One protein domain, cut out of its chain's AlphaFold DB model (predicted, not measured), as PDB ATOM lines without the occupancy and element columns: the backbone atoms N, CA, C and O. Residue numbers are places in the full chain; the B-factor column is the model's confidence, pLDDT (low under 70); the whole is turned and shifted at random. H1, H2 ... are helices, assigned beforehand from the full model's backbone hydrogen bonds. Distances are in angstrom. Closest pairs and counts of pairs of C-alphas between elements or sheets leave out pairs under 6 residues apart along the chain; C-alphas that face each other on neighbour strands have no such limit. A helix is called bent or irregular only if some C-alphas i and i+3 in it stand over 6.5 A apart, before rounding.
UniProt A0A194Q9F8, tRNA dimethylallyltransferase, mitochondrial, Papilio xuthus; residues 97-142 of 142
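What this domain is: This is residues 97 to 142 of the 142 residues of the protein "tRNA dimethylallyltransferase, mitochondrial" of Papilio xuthus (UniProt A0A194Q9F8). A long helix, H1, sticks out as an arm from a small head of three shorter helices, in which H3 packs near one end of H2 and H4 packs near the other. The arm, residues 97 to 108 of H1, stands free and gives the model its length, while the head is compact by itself. The printed part has 46 residues, with four named helices in the order H1, H2, H3, H4 along the chain and no named strand, and the class is all helix. Taken whole it is loose, with a radius of gyration of the C-alphas of 12.5 A, and its C-alphas span 39 by 18 by 15 A along their three main axes.

How they stand to each other: Begin with the longest helix, H1, residues 97 to 110, which touches no helix. Look along residues 97 to 108, and you will find no C-alpha 8 or more residues away along the chain within 10 A. From H1 go on through a tight link of 3 residues to H2, residues 114 to 124, which is apart from H1. Next comes H3, residues 126 to 131, which touches H2 with 6 pairs of C-alphas within 8 A. Their closest C-alphas are those of Lys 122 and Ala 129, 5.0 A apart, and the two helices run opposite ways at a steep tilt of 45 degrees. Then look for H4, residues 137 to 141, which also touches H2 with 6 pairs of C-alphas within 8 A. The closest C-alphas of H2 and H4 are those of Asn 114 and Arg 137, 6.0 A apart. H3 and H4 are close but not clearly touching, with 1 pair of C-alphas within 8 A, and their closest C-alphas are those of Ala 129 and Val 140, 7.8 A apart. H1 is apart from H3 and from H4. In the backbones of H2, H3 and H4 every O i to N i+4 pair is within hydrogen-bond range, and in H1 7 of 10 are.

Where its parts are: Find C-alpha 97 at (63.553, -15.248, -43.600); from there H1 runs through its 14 residues to C-alpha 110 at (48.523, -0.981, -46.900), 21.0 A from first to last C-alpha. Then find C-alpha 114 at (40.976, 3.986, -41.936), where H2 begins, and read along its 11 residues to Ile 124, a length of 15.9 A, mostly by rising z. After Asp 125, the single residue between them, H3 goes from Pro 126 to Arg 131, and z falls again from C-alpha 126 to C-alpha 131. H4, the shortest of the four, goes from Arg 137 to Leu 141 and ends with C-alpha 141 at (49.827, 7.804, -39.829). No helix is bent or irregular.

The domain as a whole: The two C-alphas farthest apart are those of Ile 97 and Arg 131, 39.9 A apart, while those of Ile 97 and Arg 142, the first and last printed, are 28.6 A apart. Without the free stretch the body has 34 residues and spans 25 by 15 by 14 A, with a radius of gyration of 8.5 A, 1.01 times that of a compact globule of as many residues. The printed part has no cut, its three links between helices are tight, and residue 142 is the chain's last. Look at the B-factor column for the model's confidence: the mean pLDDT of the printed part is 76.1, the 16 residues from 97 to 112 are under 70, and the mean of H1 is 54.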
ATOM      1  N   ILE A  97      64.218 -15.825 -44.780       50.38
ATOM      2  CA  ILE A  97      63.553 -15.248 -43.600       50.38
ATOM      3  C   ILE A  97      63.635 -13.711 -43.588       50.38
ATOM      4  O   ILE A  97      62.712 -13.047 -43.117       50.38
ATOM      5  N   ASP A  98      64.683 -13.124 -44.168       54.12
ATOM      6  CA  ASP A  98      64.897 -11.671 -44.094       54.12
ATOM      7  C   ASP A  98      64.016 -10.872 -45.071       54.12
ATOM      8  O   ASP A  98      63.594  -9.760 -44.761       54.12
ATOM      9  N   LYS A  99      63.642 -11.445 -46.225       53.03
ATOM     10  CA  LYS A  99      62.737 -10.780 -47.184       53.03
ATOM     11  C   LYS A  99      61.280 -10.745 -46.718       53.03
ATOM     12  O   LYS A  99      60.572  -9.811 -47.067       53.03
ATOM     13  N   GLN A 100      60.842 -11.738 -45.944       55.28
ATOM     14  CA  GLN A 100      59.458 -11.835 -45.468       55.28
ATOM     15  C   GLN A 100      59.154 -10.805 -44.374       55.28
ATOM     16  O   GLN A 100      58.120 -10.152 -44.436       55.28
ATOM     17  N   LYS A 101      60.088 -10.569 -43.444       55.91
ATOM     18  CA  LYS A 101      59.929  -9.551 -42.389       55.91
ATOM     19  C   LYS A 101      59.962  -8.114 -42.920       55.91
ATOM     20  O   LYS A 101      59.179  -7.280 -42.490       55.91
ATOM     21  N   LEU A 102      60.825  -7.837 -43.901       52.50
ATOM     22  CA  LEU A 102      60.850  -6.543 -44.598       52.50
ATOM     23  C   LEU A 102      59.580  -6.299 -45.428       52.50
ATOM     24  O   LEU A 102      59.168  -5.155 -45.589       52.50
ATOM     25  N   GLN A 103      58.958  -7.363 -45.945       54.59
ATOM     26  CA  GLN A 103      57.685  -7.288 -46.657       54.59
ATOM     27  C   GLN A 103      56.511  -7.074 -45.682       54.59
ATOM     28  O   GLN A 103      55.658  -6.249 -45.968       54.59
ATOM     29  N   GLU A 104      56.510  -7.703 -44.500       54.25
ATOM     30  CA  GLU A 104      55.499  -7.486 -43.445       54.25
ATOM     31  C   GLU A 104      55.454  -6.035 -42.931       54.25
ATOM     32  O   GLU A 104      54.369  -5.503 -42.690       54.25
ATOM     33  N   ASP A 105      56.602  -5.361 -42.812       52.69
ATOM     34  CA  ASP A 105      56.653  -3.946 -42.416       52.69
ATOM     35  C   ASP A 105      56.136  -3.003 -43.523       52.69
ATOM     36  O   ASP A 105      55.499  -1.992 -43.225       52.69
ATOM     37  N   VAL A 106      56.337  -3.356 -44.800       52.44
ATOM     38  CA  VAL A 106      55.802  -2.618 -45.966       52.44
ATOM     39  C   VAL A 106      54.306  -2.902 -46.178       52.44
ATOM     40  O   VAL A 106      53.539  -2.008 -46.543       52.44
ATOM     41  N   ASP A 107      53.864  -4.126 -45.890       52.41
ATOM     42  CA  ASP A 107      52.477  -4.577 -46.009       52.41
ATOM     43  C   ASP A 107      51.617  -4.102 -44.816       52.41
ATOM     44  O   ASP A 107      50.400  -3.945 -44.936       52.41
ATOM     45  N   ASN A 108      52.215  -3.786 -43.665       55.69
ATOM     46  CA  ASN A 108      51.504  -3.189 -42.529       55.69
ATOM     47  C   ASN A 108      50.947  -1.786 -42.833       55.69
ATOM     48  O   ASN A 108      49.981  -1.363 -42.200       55.69
ATOM     49  N   GLU A 109      51.493  -1.056 -43.808       54.41
ATOM     50  CA  GLU A 109      50.967   0.264 -44.168       54.41
ATOM     51  C   GLU A 109      49.726   0.187 -45.065       54.41
ATOM     52  O   GLU A 109      48.857   1.058 -44.986       54.41
ATOM     53  N   THR A 110      49.604  -0.842 -45.908       58.62
ATOM     54  CA  THR A 110      48.523  -0.981 -46.900       58.62
ATOM     55  C   THR A 110      47.312  -1.761 -46.390       58.62
ATOM     56  O   THR A 110      46.237  -1.624 -46.972       58.62
ATOM     57  N   ASN A 111      47.451  -2.511 -45.292       63.25
ATOM     58  CA  ASN A 111      46.444  -3.483 -44.862       63.25
ATOM     59  C   ASN A 111      45.464  -3.021 -43.767       63.25
ATOM     60  O   ASN A 111      44.458  -3.696 -43.567       63.25
ATOM     61  N   PHE A 112      45.692  -1.897 -43.071       67.50
ATOM     62  CA  PHE A 112      44.743  -1.427 -42.048       67.50
ATOM     63  C   PHE A 112      43.708  -0.451 -42.612       67.50
ATOM     64  O   PHE A 112      44.041   0.524 -43.295       67.50
ATOM     65  N   SER A 113      42.442  -0.689 -42.272       82.25
ATOM     66  CA  SER A 113      41.336   0.210 -42.601       82.25
ATOM     67  C   SER A 113      41.501   1.565 -41.902       82.25
ATOM     68  O   SER A 113      42.069   1.666 -40.812       82.25
ATOM     69  N   ASN A 114      40.958   2.629 -42.500       82.94
ATOM     70  CA  ASN A 114      40.976   3.986 -41.936       82.94
ATOM     71  C   ASN A 114      40.480   4.019 -40.480       82.94
ATOM     72  O   ASN A 114      41.015   4.746 -39.640       82.94
ATOM     73  N   GLU A 115      39.464   3.215 -40.181       84.88
ATOM     74  CA  GLU A 115      38.862   3.116 -38.854       84.88
ATOM     75  C   GLU A 115      39.773   2.392 -37.861       84.88
ATOM     76  O   GLU A 115      39.884   2.809 -36.710       84.88
ATOM     77  N   GLU A 116      40.487   1.361 -38.309       87.00
ATOM     78  CA  GLU A 116      41.420   0.593 -37.482       87.00
ATOM     79  C   GLU A 116      42.632   1.436 -37.090       87.00
ATOM     80  O   GLU A 116      43.049   1.434 -35.932       87.00
ATOM     81  N   ILE A 117      43.172   2.209 -38.037       85.75
ATOM     82  CA  ILE A 117      44.284   3.133 -37.780       85.75
ATOM     83  C   ILE A 117      43.839   4.202 -36.769       85.75
ATOM     84  O   ILE A 117      44.557   4.501 -35.814       85.75
ATOM     85  N   HIS A 118      42.628   4.740 -36.921       88.38
ATOM     86  CA  HIS A 118      42.079   5.709 -35.974       88.38
ATOM     87  C   HIS A 118      41.815   5.098 -34.588       88.38
ATOM     88  O   HIS A 118      42.083   5.741 -33.574       88.38
ATOM     89  N   ALA A 119      41.340   3.852 -34.522       89.12
ATOM     90  CA  ALA A 119      41.144   3.131 -33.268       89.12
ATOM     91  C   ALA A 119      42.475   2.885 -32.538       89.12
ATOM     92  O   ALA A 119      42.558   3.111 -31.330       89.12
ATOM     93  N   LYS A 120      43.533   2.510 -33.272       88.56
ATOM     94  CA  LYS A 120      44.898   2.394 -32.732       88.56
ATOM     95  C   LYS A 120      45.402   3.734 -32.194       88.56
ATOM     96  O   LYS A 120      45.895   3.780 -31.070       88.56
ATOM     97  N   LEU A 121      45.218   4.829 -32.942       87.75
ATOM     98  CA  LEU A 121      45.581   6.167 -32.463       87.75
ATOM     99  C   LEU A 121      44.802   6.528 -31.194       87.75
ATOM    100  O   LEU A 121      45.396   7.011 -30.241       87.75
ATOM    101  N   LYS A 122      43.497   6.242 -31.140       92.25
ATOM    102  CA  LYS A 122      42.648   6.517 -29.972       92.25
ATOM    103  C   LYS A 122      43.076   5.746 -28.722       92.25
ATOM    104  O   LYS A 122      42.914   6.266 -27.622       92.25
ATOM    105  N   ALA A 123      43.605   4.534 -28.885       91.75
ATOM    106  CA  ALA A 123      44.123   3.735 -27.779       91.75
ATOM    107  C   ALA A 123      45.418   4.316 -27.178       91.75
ATOM    108  O   ALA A 123      45.633   4.178 -25.977       91.75
ATOM    109  N   ILE A 124      46.262   4.962 -27.992       91.19
ATOM    110  CA  ILE A 124      47.551   5.538 -27.568       91.19
ATOM    111  C   ILE A 124      47.390   6.999 -27.126       91.19
ATOM    112  O   ILE A 124      47.844   7.379 -26.048       91.19
ATOM    113  N   ASP A 125      46.747   7.817 -27.959       89.94
ATOM    114  CA  ASP A 125      46.518   9.245 -27.744       89.94
ATOM    115  C   ASP A 125      45.056   9.617 -28.083       89.94
ATOM    116  O   ASP A 125      44.724   9.978 -29.224       89.94
ATOM    117  N   PRO A 126      44.148   9.563 -27.091       89.75
ATOM    118  CA  PRO A 126      42.738   9.884 -27.295       89.75
ATOM    119  C   PRO A 126      42.505  11.371 -27.608       89.75
ATOM    120  O   PRO A 126      41.502  11.718 -28.244       89.75
ATOM    121  N   VAL A 127      43.420  12.254 -27.196       89.94
ATOM    122  CA  VAL A 127      43.327  13.699 -27.442       89.94
ATOM    123  C   VAL A 127      43.582  13.982 -28.919       89.94
ATOM    124  O   VAL A 127      42.770  14.641 -29.576       89.94
ATOM    125  N   MET A 128      44.665  13.436 -29.474       82.88
ATOM    126  CA  MET A 128      44.971  13.585 -30.900       82.88
ATOM    127  C   MET A 128      43.960  12.865 -31.789       82.88
ATOM    128  O   MET A 128      43.562  13.424 -32.814       82.88
ATOM    129  N   ALA A 129      43.473  11.689 -31.380       88.62
ATOM    130  CA  ALA A 129      42.409  10.998 -32.102       88.62
ATOM    131  C   ALA A 129      41.139  11.858 -32.201       88.62
ATOM    132  O   ALA A 129      40.601  12.022 -33.287       88.62
ATOM    133  N   SER A 130      40.710  12.509 -31.117       88.75
ATOM    134  CA  SER A 130      39.515  13.372 -31.136       88.75
ATOM    135  C   SER A 130      39.644  14.566 -32.095       88.75
ATOM    136  O   SER A 130      38.648  15.069 -32.614       88.75
ATOM    137  N   ARG A 131      40.874  15.019 -32.363       89.75
ATOM    138  CA  ARG A 131      41.172  16.125 -33.284       89.75
ATOM    139  C   ARG A 131      41.252  15.688 -34.752       89.75
ATOM    140  O   ARG A 131      41.056  16.516 -35.646       89.75
ATOM    141  N   LEU A 132      41.591  14.431 -35.024       86.62
ATOM    142  CA  LEU A 132      41.812  13.919 -36.375       86.62
ATOM    143  C   LEU A 132      40.615  13.098 -36.859       86.62
ATOM    144  O   LEU A 132      40.260  12.082 -36.280       86.62
ATOM    145  N   HIS A 133      40.024  13.501 -37.984       86.69
ATOM    146  CA  HIS A 133      38.956  12.722 -38.609       86.69
ATOM    147  C   HIS A 133      39.492  11.368 -39.135       86.69
ATOM    148  O   HIS A 133      40.551  11.374 -39.772       86.69
ATOM    149  N   PRO A 134      38.761  10.240 -38.984       86.56
ATOM    150  CA  PRO A 134      39.206   8.906 -39.422       86.56
ATOM    151  C   PRO A 134      39.605   8.825 -40.903       86.56
ATOM    152  O   PRO A 134      40.557   8.145 -41.267       86.56
ATOM    153  N   ASN A 135      38.930   9.585 -41.771       88.50
ATOM    154  CA  ASN A 135      39.255   9.637 -43.205       88.50
ATOM    155  C   ASN A 135      40.575  10.378 -43.528       88.50
ATOM    156  O   ASN A 135      41.054  10.344 -44.658       88.50
ATOM    157  N   ASN A 136      41.193  11.072 -42.565       87.25
ATOM    158  CA  ASN A 136      42.457  11.782 -42.779       87.25
ATOM    159  C   ASN A 136      43.664  10.856 -42.566       87.25
ATOM    160  O   ASN A 136      44.558  11.157 -41.771       87.25
ATOM    161  N   ARG A 137      43.687   9.733 -43.298       83.69
ATOM    162  CA  ARG A 137      44.651   8.634 -43.125       83.69
ATOM    163  C   ARG A 137      46.101   9.119 -43.063       83.69
ATOM    164  O   ARG A 137      46.837   8.733 -42.165       83.69
ATOM    165  N   ARG A 138      46.492  10.055 -43.939       83.94
ATOM    166  CA  ARG A 138      47.856  10.620 -43.964       83.94
ATOM    167  C   ARG A 138      48.254  11.310 -42.654       83.94
ATOM    168  O   ARG A 138      49.410  11.229 -42.270       83.94
ATOM    169  N   LYS A 139      47.337  12.028 -41.996       85.81
ATOM    170  CA  LYS A 139      47.639  12.722 -40.733       85.81
ATOM    171  C   LYS A 139      47.603  11.800 -39.522       85.81
ATOM    172  O   LYS A 139      48.254  12.115 -38.545       85.81
ATOM    173  N   VAL A 140      46.819  10.726 -39.579       86.50
ATOM    174  CA  VAL A 140      46.749   9.725 -38.505       86.50
ATOM    175  C   VAL A 140      48.007   8.845 -38.502       86.50
ATOM    176  O   VAL A 140      48.442   8.427 -37.440       86.50
ATOM    177  N   LEU A 141      48.598   8.594 -39.677       83.69
ATOM    178  CA  LEU A 141      49.827   7.804 -39.829       83.69
ATOM    179  C   LEU A 141      51.129   8.567 -39.534       83.69
ATOM    180  O   LEU A 141      52.148   7.928 -39.296       83.69
ATOM    181  N   ARG A 142      51.124   9.901 -39.624       84.94
ATOM    182  CA  ARG A 142      52.314  10.745 -39.444       84.94
ATOM    183  C   ARG A 142      52.541  11.081 -37.978       84.94
ATOM    184  O   ARG A 142      53.724  11.102 -37.581       84.94
TER     185      ARG A 142